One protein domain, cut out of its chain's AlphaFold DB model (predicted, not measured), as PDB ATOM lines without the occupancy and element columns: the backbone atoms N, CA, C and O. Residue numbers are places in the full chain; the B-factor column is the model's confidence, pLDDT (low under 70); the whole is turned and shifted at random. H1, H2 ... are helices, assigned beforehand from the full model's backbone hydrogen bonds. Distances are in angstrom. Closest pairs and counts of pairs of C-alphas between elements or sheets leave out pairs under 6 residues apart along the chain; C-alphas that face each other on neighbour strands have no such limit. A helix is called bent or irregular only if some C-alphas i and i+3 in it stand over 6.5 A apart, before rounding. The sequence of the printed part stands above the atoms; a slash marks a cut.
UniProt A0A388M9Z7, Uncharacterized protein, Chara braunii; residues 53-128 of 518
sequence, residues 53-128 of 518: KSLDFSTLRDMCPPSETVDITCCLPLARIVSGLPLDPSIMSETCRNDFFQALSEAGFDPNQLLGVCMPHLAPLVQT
ATOM      1  N   LYS A  53     -59.910  39.469 -95.506       87.50
ATOM      2  CA  LYS A  53     -60.603  39.582 -94.207       87.50
ATOM      3  C   LYS A  53     -62.116  39.747 -94.372       87.50
ATOM      4  O   LYS A  53     -62.859  39.506 -93.425       87.50
ATOM      5  N   SER A  54     -62.576  40.100 -95.576       88.88
ATOM      6  CA  SER A  54     -63.998  40.117 -95.944       88.88
ATOM      7  C   SER A  54     -64.570  38.732 -96.296       88.88
ATOM      8  O   SER A  54     -65.782  38.603 -96.481       88.88
ATOM      9  N   LEU A  55     -63.729  37.691 -96.396       89.38
ATOM     10  CA  LEU A  55     -64.169  36.338 -96.737       89.38
ATOM     11  C   LEU A  55     -64.858  35.645 -95.564       89.38
ATOM     12  O   LEU A  55     -64.326  35.567 -94.456       89.38
ATOM     13  N   ASP A  56     -66.020  35.054 -95.840       90.12
ATOM     14  CA  ASP A  56     -66.727  34.256 -94.848       90.12
ATOM     15  C   ASP A  56     -66.171  32.824 -94.767       90.12
ATOM     16  O   ASP A  56     -66.475  31.949 -95.582       90.12
ATOM     17  N   PHE A  57     -65.370  32.582 -93.731       92.12
ATOM     18  CA  PHE A  57     -64.864  31.257 -93.381       92.12
ATOM     19  C   PHE A  57     -65.846  30.430 -92.520       92.12
ATOM     20  O   PHE A  57     -65.478  29.333 -92.100       92.12
ATOM     21  N   SER A  58     -67.083  30.891 -92.259       90.81
ATOM     22  CA  SER A  58     -68.102  30.150 -91.483       90.81
ATOM     23  C   SER A  58     -68.327  28.740 -92.032       90.81
ATOM     24  O   SER A  58     -68.114  27.755 -91.335       90.81
ATOM     25  N   THR A  59     -68.618  28.634 -93.330       88.12
ATOM     26  CA  THR A  59     -68.895  27.365 -94.016       88.12
ATOM     27  C   THR A  59     -67.672  26.443 -94.043       88.12
ATOM     28  O   THR A  59     -67.825  25.223 -94.088       88.12
ATOM     29  N   LEU A  60     -66.454  26.997 -93.994       91.00
ATOM     30  CA  LEU A  60     -65.246  26.199 -93.791       91.00
ATOM     31  C   LEU A  60     -65.196  25.678 -92.349       91.00
ATOM     32  O   LEU A  60     -65.012  24.486 -92.171       91.00
ATOM     33  N   ARG A  61     -65.438  26.520 -91.339       91.25
ATOM     34  CA  ARG A  61     -65.390  26.162 -89.908       91.25
ATOM     35  C   ARG A  61     -66.478  25.171 -89.476       91.25
ATOM     36  O   ARG A  61     -66.211  24.308 -88.645       91.25
ATOM     37  N   ASP A  62     -67.667  25.262 -90.065       88.94
ATOM     38  CA  ASP A  62     -68.802  24.373 -89.779       88.94
ATOM     39  C   ASP A  62     -68.642  22.982 -90.419       88.94
ATOM     40  O   ASP A  62     -69.152  21.990 -89.898       88.94
ATOM     41  N   MET A  63     -67.942  22.896 -91.558       87.44
ATOM     42  CA  MET A  63     -67.664  21.632 -92.258       87.44
ATOM     43  C   MET A  63     -66.286  21.039 -91.936       87.44
ATOM     44  O   MET A  63     -66.071  19.852 -92.161       87.44
ATOM     45  N   CYS A  64     -65.366  21.858 -91.435       89.56
ATOM     46  CA  CYS A  64     -63.997  21.523 -91.072       89.56
ATOM     47  C   CYS A  64     -63.682  22.178 -89.719       89.56
ATOM     48  O   CYS A  64     -63.297  23.352 -89.673       89.56
ATOM     49  N   PRO A  65     -63.849  21.459 -88.598       85.88
ATOM     50  CA  PRO A  65     -63.411  21.950 -87.302       85.88
ATOM     51  C   PRO A  65     -61.908  22.288 -87.344       85.88
ATOM     52  O   PRO A  65     -61.133  21.487 -87.869       85.88
ATOM     53  N   PRO A  66     -61.446  23.402 -86.747       78.50
ATOM     54  CA  PRO A  66     -60.016  23.727 -86.665       78.50
ATOM     55  C   PRO A  66     -59.131  22.638 -86.031       78.50
ATOM     56  O   PRO A  66     -57.926  22.608 -86.259       78.50
ATOM     57  N   SER A  67     -59.723  21.727 -85.253       79.50
ATOM     58  CA  SER A  67     -59.074  20.547 -84.667       79.50
ATOM     59  C   SER A  67     -59.004  19.320 -85.590       79.50
ATOM     60  O   SER A  67     -58.382  18.329 -85.222       79.50
ATOM     61  N   GLU A  68     -59.673  19.345 -86.746       79.56
ATOM     62  CA  GLU A  68     -59.851  18.208 -87.665       79.56
ATOM     63  C   GLU A  68     -59.502  18.578 -89.125       79.56
ATOM     64  O   GLU A  68     -59.983  17.959 -90.073       79.56
ATOM     65  N   THR A  69     -58.595  19.544 -89.318       75.31
ATOM     66  CA  THR A  69     -58.074  20.026 -90.622       75.31
ATOM     67  C   THR A  69     -57.411  18.963 -91.508       75.31
ATOM     68  O   THR A  69     -57.036  19.256 -92.642       75.31
ATOM     69  N   VAL A  70     -57.280  17.732 -91.007       77.94
ATOM     70  CA  VAL A  70     -56.733  16.558 -91.699       77.94
ATOM     71  C   VAL A  70     -57.748  15.800 -92.571       77.94
ATOM     72  O   VAL A  70     -57.352  14.877 -93.283       77.94
ATOM     73  N   ASP A  71     -59.042  16.138 -92.530       82.50
ATOM     74  CA  ASP A  71     -60.069  15.451 -93.325       82.50
ATOM     75  C   ASP A  71     -60.247  16.073 -94.727       82.50
ATOM     76  O   ASP A  71     -60.379  17.284 -94.899       82.50
ATOM     77  N   ILE A  72     -60.320  15.226 -95.758       83.69
ATOM     78  CA  ILE A  72     -60.549  15.624 -97.160       83.69
ATOM     79  C   ILE A  72     -61.860  16.411 -97.376       83.69
ATOM     80  O   ILE A  72     -61.989  17.170 -98.340       83.69
ATOM     81  N   THR A  73     -62.843  16.274 -96.483       85.88
ATOM     82  CA  THR A  73     -64.090  17.053 -96.516       85.88
ATOM     83  C   THR A  73     -63.854  18.557 -96.346       85.88
ATOM     84  O   THR A  73     -64.605  19.336 -96.937       85.88
ATOM     85  N   CYS A  74     -62.764  18.973 -95.685       88.94
ATOM     86  CA  CYS A  74     -62.310  20.365 -95.587       88.94
ATOM     87  C   CYS A  74     -61.994  21.009 -96.952       88.94
ATOM     88  O   CYS A  74     -62.100  22.225 -97.124       88.94
ATOM     89  N   CYS A  75     -61.651  20.204 -97.958       90.19
ATOM     90  CA  CYS A  75     -61.216  20.697 -99.263       90.19
ATOM     91  C   CYS A  75     -62.366  21.214-100.133       90.19
ATOM     92  O   CYS A  75     -62.153  22.063-100.997       90.19
ATOM     93  N   LEU A  76     -63.595  20.744 -99.899       88.31
ATOM     94  CA  LEU A  76     -64.782  21.170-100.644       88.31
ATOM     95  C   LEU A  76     -65.219  22.620-100.334       88.31
ATOM     96  O   LEU A  76     -65.439  23.375-101.286       88.31
ATOM     97  N   PRO A  77     -65.357  23.057 -99.062       89.62
ATOM     98  CA  PRO A  77     -65.601  24.462 -98.740       89.62
ATOM     99  C   PRO A  77     -64.397  25.351 -99.084       89.62
ATOM    100  O   PRO A  77     -64.608  26.432 -99.628       89.62
ATOM    101  N   LEU A  78     -63.153  24.889 -98.887       89.94
ATOM    102  CA  LEU A  78     -61.966  25.648 -99.302       89.94
ATOM    103  C   LEU A  78     -61.961  25.915-100.817       89.94
ATOM    104  O   LEU A  78     -61.760  27.053-101.234       89.94
ATOM    105  N   ALA A  79     -62.269  24.903-101.641       87.06
ATOM    106  CA  ALA A  79     -62.407  25.066-103.089       87.06
ATOM    107  C   ALA A  79     -63.447  26.134-103.457       87.06
ATOM    108  O   ALA A  79     -63.227  26.904-104.390       87.06
ATOM    109  N   ARG A  80     -64.572  26.212-102.729       87.06
ATOM    110  CA  ARG A  80     -65.619  27.226-102.956       87.06
ATOM    111  C   ARG A  80     -65.164  28.636-102.585       87.06
ATOM    112  O   ARG A  80     -65.480  29.557-103.325       87.06
ATOM    113  N   ILE A  81     -64.418  28.797-101.491       88.56
ATOM    114  CA  ILE A  81     -63.849  30.095-101.099       88.56
ATOM    115  C   ILE A  81     -62.843  30.554-102.162       88.56
ATOM    116  O   ILE A  81     -63.004  31.629-102.732       88.56
ATOM    117  N   VAL A  82     -61.867  29.706-102.509       85.44
ATOM    118  CA  VAL A  82     -60.820  30.037-103.493       85.44
ATOM    119  C   VAL A  82     -61.399  30.303-104.888       85.44
ATOM    120  O   VAL A  82     -60.936  31.202-105.574       85.44
ATOM    121  N   SER A  83     -62.440  29.580-105.309       82.06
ATOM    122  CA  SER A  83     -63.081  29.798-106.619       82.06
ATOM    123  C   SER A  83     -64.155  30.889-106.654       82.06
ATOM    124  O   SER A  83     -64.608  31.254-107.739       82.06
ATOM    125  N   GLY A  84     -64.559  31.419-105.496       82.31
ATOM    126  CA  GLY A  84     -65.343  32.650-105.398       82.31
ATOM    127  C   GLY A  84     -64.495  33.913-105.575       82.31
ATOM    128  O   GLY A  84     -65.043  34.987-105.820       82.31
ATOM    129  N   LEU A  85     -63.167  33.797-105.471       81.12
ATOM    130  CA  LEU A  85     -62.239  34.903-105.669       81.12
ATOM    131  C   LEU A  85     -62.022  35.205-107.160       81.12
ATOM    132  O   LEU A  85     -61.848  34.282-107.955       81.12
ATOM    133  N   PRO A  86     -61.919  36.489-107.554       72.75
ATOM    134  CA  PRO A  86     -61.509  36.898-108.897       72.75
ATOM    135  C   PRO A  86     -59.976  36.819-109.066       72.75
ATOM    136  O   PRO A  86     -59.361  37.715-109.640       72.75
ATOM    137  N   LEU A  87     -59.353  35.769-108.524       66.56
ATOM    138  CA  LEU A  87     -57.914  35.524-108.561       66.56
ATOM    139  C   LEU A  87     -57.644  34.203-109.275       66.56
ATOM    140  O   LEU A  87     -58.222  33.176-108.925       66.56
ATOM    141  N   ASP A  88     -56.721  34.218-110.232       68.56
ATOM    142  CA  ASP A  88     -56.093  32.987-110.694       68.56
ATOM    143  C   ASP A  88     -54.995  32.607-109.679       68.56
ATOM    144  O   ASP A  88     -54.036  33.371-109.518       68.56
ATOM    145  N   PRO A  89     -55.095  31.465-108.973       66.00
ATOM    146  CA  PRO A  89     -54.106  31.073-107.972       66.00
ATOM    147  C   PRO A  89     -52.724  30.753-108.566       66.00
ATOM    148  O   PRO A  89     -51.757  30.687-107.813       66.00
ATOM    149  N   SER A  90     -52.597  30.595-109.891       65.69
ATOM    150  CA  SER A  90     -51.298  30.496-110.576       65.69
ATOM    151  C   SER A  90     -50.632  31.857-110.841       65.69
ATOM    152  O   SER A  90     -49.440  31.904-111.137       65.69
ATOM    153  N   ILE A  91     -51.380  32.960-110.697       70.75
ATOM    154  CA  ILE A  91     -50.937  34.349-110.926       70.75
ATOM    155  C   ILE A  91     -51.056  35.190-109.630       70.75
ATOM    156  O   ILE A  91     -50.867  36.406-109.636       70.75
ATOM    157  N   MET A  92     -51.364  34.565-108.486       78.25
ATOM    158  CA  MET A  92     -51.371  35.245-107.188       78.25
ATOM    159  C   MET A  92     -49.963  35.720-106.819       78.25
ATOM    160  O   MET A  92     -49.026  34.926-106.748       78.25
ATOM    161  N   SER A  93     -49.829  37.016-106.522       86.69
ATOM    162  CA  SER A  93     -48.590  37.566-105.970       86.69
ATOM    163  C   SER A  93     -48.280  36.957-104.602       86.69
ATOM    164  O   SER A  93     -49.174  36.513-103.876       86.69
ATOM    165  N   GLU A  94     -47.005  36.981-104.219       85.56
ATOM    166  CA  GLU A  94     -46.571  36.516-102.901       85.56
ATOM    167  C   GLU A  94     -47.264  37.284-101.763       85.56
ATOM    168  O   GLU A  94     -47.684  36.661-100.790       85.56
ATOM    169  N   THR A  95     -47.514  38.591-101.935       88.50
ATOM    170  CA  THR A  95     -48.356  39.386-101.024       88.50
ATOM    171  C   THR A  95     -49.750  38.772-100.881       88.50
ATOM    172  O   THR A  95     -50.139  38.405 -99.780       88.50
ATOM    173  N   CYS A  96     -50.471  38.553-101.992       89.06
ATOM    174  CA  CYS A  96     -51.810  37.958-101.961       89.06
ATOM    175  C   CYS A  96     -51.828  36.552-101.343       89.06
ATOM    176  O   CYS A  96     -52.780  36.190-100.654       89.06
ATOM    177  N   ARG A  97     -50.789  35.741-101.580       87.94
ATOM    178  CA  ARG A  97     -50.660  34.410-100.973       87.94
ATOM    179  C   ARG A  97     -50.498  34.513 -99.457       87.94
ATOM    180  O   ARG A  97     -51.183  33.802 -98.728       87.94
ATOM    181  N   ASN A  98     -49.642  35.416 -98.991       90.81
ATOM    182  CA  ASN A  98     -49.380  35.610 -97.569       90.81
ATOM    183  C   ASN A  98     -50.601  36.222 -96.852       90.81
ATOM    184  O   ASN A  98     -50.982  35.728 -95.792       90.81
ATOM    185  N   ASP A  99     -51.282  37.197 -97.465       92.06
ATOM    186  CA  ASP A  99     -52.526  37.789 -96.950       92.06
ATOM    187  C   ASP A  99     -53.652  36.734 -96.830       92.06
ATOM    188  O   ASP A  99     -54.370  36.688 -95.828       92.06
ATOM    189  N   PHE A 100     -53.779  35.823 -97.808       91.00
ATOM    190  CA  PHE A 100     -54.729  34.701 -97.758       91.00
ATOM    191  C   PHE A 100     -54.390  33.681 -96.658       91.00
ATOM    192  O   PHE A 100     -55.279  33.219 -95.939       91.00
ATOM    193  N   PHE A 101     -53.108  33.341 -96.494       92.75
ATOM    194  CA  PHE A 101     -52.646  32.432 -95.437       92.75
ATOM    195  C   PHE A 101     -52.858  33.054 -94.048       92.75
ATOM    196  O   PHE A 101     -53.257  32.354 -93.112       92.75
ATOM    197  N   GLN A 102     -52.662  34.370 -93.915       94.25
ATOM    198  CA  GLN A 102     -52.990  35.110 -92.700       94.25
ATOM    199  C   GLN A 102     -54.500  35.105 -92.431       94.25
ATOM    200  O   GLN A 102     -54.893  34.845 -91.299       94.25
ATOM    201  N   ALA A 103     -55.356  35.306 -93.438       93.62
ATOM    202  CA  ALA A 103     -56.810  35.245 -93.261       93.62
ATOM    203  C   ALA A 103     -57.297  33.850 -92.814       93.62
ATOM    204  O   ALA A 103     -58.123  33.751 -91.906       93.62
ATOM    205  N   LEU A 104     -56.734  32.766 -93.366       92.75
ATOM    206  CA  LEU A 104     -56.974  31.398 -92.879       92.75
ATOM    207  C   LEU A 104     -56.527  31.217 -91.418       92.75
ATOM    208  O   LEU A 104     -57.259  30.627 -90.621       92.75
ATOM    209  N   SER A 105     -55.367  31.772 -91.056       93.88
ATOM    210  CA  SER A 105     -54.820  31.711 -89.693       93.88
ATOM    211  C   SER A 105     -55.670  32.501 -88.689       93.88
ATOM    212  O   SER A 105     -55.986  32.000 -87.613       93.88
ATOM    213  N   GLU A 106     -56.122  33.704 -89.057       94.00
ATOM    214  CA  GLU A 106     -57.061  34.525 -88.275       94.00
ATOM    215  C   GLU A 106     -58.443  33.859 -88.152       94.00
ATOM    216  O   GLU A 106     -59.112  33.992 -87.126       94.00
ATOM    217  N   ALA A 107     -58.857  33.072 -89.151       91.44
ATOM    218  CA  ALA A 107     -60.049  32.230 -89.080       91.44
ATOM    219  C   ALA A 107     -59.865  30.952 -88.226       91.44
ATOM    220  O   ALA A 107     -60.862  30.271 -87.950       91.44
ATOM    221  N   GLY A 108     -58.644  30.664 -87.763       93.62
ATOM    222  CA  GLY A 108     -58.300  29.575 -86.842       93.62
ATOM    223  C   GLY A 108     -57.697  28.325 -87.490       93.62
ATOM    224  O   GLY A 108     -57.494  27.337 -86.791       93.62
ATOM    225  N   PHE A 109     -57.423  28.333 -88.797       93.44
ATOM    226  CA  PHE A 109     -56.885  27.182 -89.527       93.44
ATOM    227  C   PHE A 109     -55.360  27.238 -89.628       93.44
ATOM    228  O   PHE A 109     -54.798  28.298 -89.880       93.44
ATOM    229  N   ASP A 110     -54.690  26.087 -89.541       92.44
ATOM    230  CA  ASP A 110     -53.316  25.959 -90.039       92.44
ATOM    231  C   ASP A 110     -53.362  25.877 -91.580       92.44
ATOM    232  O   ASP A 110     -53.845  24.869 -92.115       92.44
ATOM    233  N   PRO A 111     -52.886  26.904 -92.316       91.00
ATOM    234  CA  PRO A 111     -52.947  26.906 -93.772       91.00
ATOM    235  C   PRO A 111     -52.047  25.830 -94.389       91.00
ATOM    236  O   PRO A 111     -52.371  25.328 -95.460       91.00
ATOM    237  N   ASN A 112     -50.960  25.422 -93.724       90.06
ATOM    238  CA  ASN A 112     -50.029  24.422 -94.246       90.06
ATOM    239  C   ASN A 112     -50.603  23.009 -94.125       90.06
ATOM    240  O   ASN A 112     -50.498  22.232 -95.070       90.06
ATOM    241  N   GLN A 113     -51.260  22.683 -93.006       90.50
ATOM    242  CA  GLN A 113     -51.998  21.417 -92.884       90.50
ATOM    243  C   GLN A 113     -53.170  21.370 -93.865       90.50
ATOM    244  O   GLN A 113     -53.290  20.419 -94.638       90.50
ATOM    245  N   LEU A 114     -54.000  22.418 -93.885       89.94
ATOM    246  CA  LEU A 114     -55.192  22.467 -94.725       89.94
ATOM    247  C   LEU A 114     -54.837  22.401 -96.225       89.94
ATOM    248  O   LEU A 114     -55.447  21.639 -96.973       89.94
ATOM    249  N   LEU A 115     -53.817  23.140 -96.677       87.56
ATOM    250  CA  LEU A 115     -53.338  23.046 -98.057       87.56
ATOM    251  C   LEU A 115     -52.563  21.750 -98.317       87.56
ATOM    252  O   LEU A 115     -52.699  21.205 -99.404       87.56
ATOM    253  N   GLY A 116     -51.822  21.197 -97.356       87.31
ATOM    254  CA  GLY A 116     -51.151  19.900 -97.510       87.31
ATOM    255  C   GLY A 116     -52.130  18.752 -97.783       87.31
ATOM    256  O   GLY A 116     -51.884  17.917 -98.650       87.31
ATOM    257  N   VAL A 117     -53.280  18.758 -97.104       88.44
ATOM    258  CA  VAL A 117     -54.382  17.803 -97.315       88.44
ATOM    259  C   VAL A 117     -55.100  18.064 -98.641       88.44
ATOM    260  O   VAL A 117     -55.455  17.126 -99.352       88.44
ATOM    261  N   CYS A 118     -55.316  19.333 -98.994       88.38
ATOM    262  CA  CYS A 118     -56.188  19.687-100.111       88.38
ATOM    263  C   CYS A 118     -55.486  19.882-101.457       88.38
ATOM    264  O   CYS A 118     -56.111  19.636-102.486       88.38
ATOM    265  N   MET A 119     -54.207  20.256-101.505       83.38
ATOM    266  CA  MET A 119     -53.464  20.461-102.756       83.38
ATOM    267  C   MET A 119     -53.468  19.244-103.696       83.38
ATOM    268  O   MET A 119     -53.686  19.463-104.886       83.38
ATOM    269  N   PRO A 120     -53.362  17.976-103.241       81.50
ATOM    270  CA  PRO A 120     -53.523  16.809-104.120       81.50
ATOM    271  C   PRO A 120     -54.878  16.747-104.849       81.50
ATOM    272  O   PRO A 120     -54.978  16.181-105.936       81.50
ATOM    273  N   HIS A 121     -55.922  17.349-104.273       78.94
ATOM    274  CA  HIS A 121     -57.285  17.372-104.814       78.94
ATOM    275  C   HIS A 121     -57.636  18.696-105.515       78.94
ATOM    276  O   HIS A 121     -58.498  18.719-106.394       78.94
ATOM    277  N   LEU A 122     -56.953  19.789-105.163       71.25
ATOM    278  CA  LEU A 122     -57.103  21.112-105.773       71.25
ATOM    279  C   LEU A 122     -56.180  21.317-106.983       71.25
ATOM    280  O   LEU A 122     -56.565  22.031-107.905       71.25
ATOM    281  N   ALA A 123     -55.005  20.684-107.037       69.94
ATOM    282  CA  ALA A 123     -54.045  20.857-108.130       69.94
ATOM    283  C   ALA A 123     -54.630  20.544-109.525       69.94
ATOM    284  O   ALA A 123     -54.418  21.361-110.423       69.94
ATOM    285  N   PRO A 124     -55.441  19.482-109.736       64.06
ATOM    286  CA  PRO A 124     -56.105  19.255-111.022       64.06
ATOM    287  C   PRO A 124     -57.127  20.340-111.391       64.06
ATOM    288  O   PRO A 124     -57.417  20.532-112.568       64.06
ATOM    289  N   LEU A 125     -57.688  21.055-110.410       59.53
ATOM    290  CA  LEU A 125     -58.596  22.179-110.652       59.53
ATOM    291  C   LEU A 125     -57.789  23.427-111.034       59.53
ATOM    292  O   LEU A 125     -58.020  23.992-112.102       59.53
ATOM    293  N   VAL A 126     -56.787  23.778-110.218       58.97
ATOM    294  CA  VAL A 126     -55.851  24.898-110.432       58.97
ATOM    295  C   VAL A 126     -55.187  24.816-111.810       58.97
ATOM    296  O   VAL A 126     -55.263  25.768-112.580       58.97
ATOM    297  N   GLN A 127     -54.629  23.657-112.178       54.91
ATOM    298  CA  GLN A 127     -53.954  23.450-113.468       54.91
ATOM    299  C   GLN A 127     -54.853  23.660-114.696       54.91
ATOM    300  O   GLN A 127     -54.343  23.877-115.791       54.91
ATOM    301  N   THR A 128     -56.183  23.587-114.557       55.34
ATOM    302  CA  THR A 128     -57.089  23.774-115.704       55.34
ATOM    303  C   THR A 128     -57.466  25.228-115.972       55.34
ATOM    304  O   THR A 128     -58.082  25.480-117.009       55.34
TER     305      THR A 128
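What this domain is: This is residues 53 to 128 of the 518 residues of an uncharacterized protein of Chara braunii (UniProt A0A388M9Z7). Kinked helix H4 crosses H2 steeply, short H1 folds back along H2 as a hairpin, and H3 makes a corner with H4, apart from H1 and H2. The 76 printed residues have four named helices, H1 to H4 in order, and no named strand: all helix. The whole is compact, radius of gyration of the C-alphas 11.6 A, spanning 31 by 26 by 19 A.

Where its parts are: H4, residues 111 to 126, ends at C-alpha 126 (-55.851, 24.898, -110.432). It is only just irregular, C-alphas 117 and 120 being 6.9 A apart, with a kink of 71 degrees near residue 120. H2, residues 72 to 84, is 19.5 A long; H3, residues 94 to 106, 18.1 A. H1, residues 58 to 63, begins at C-alpha 58 (-68.102, 30.150, -91.483).

How they stand to each other: H4 touches H2, closest C-alphas Cys 118 and Cys 75, 5.2 A. H2 touches H1 with residues 73 to 78 alone, closest C-alphas Pro 77 and Leu 60, 5.3 A. H3 and H4 only just touch, only at the corner, with 3 pairs of C-alphas within 8 A, closest Phe 101 and Pro 111. Every O i to N i+4 pair is within hydrogen-bond range in H1 and H3, 7 of 9 in H2, 8 of 12 in H4.

The domain as a whole: The farthest C-alphas, Ser 67 and Thr 128, are 31.3 A apart. The printed part has no cut. pLDDT is under 70 at residues 87 to 90 and 123 to 128.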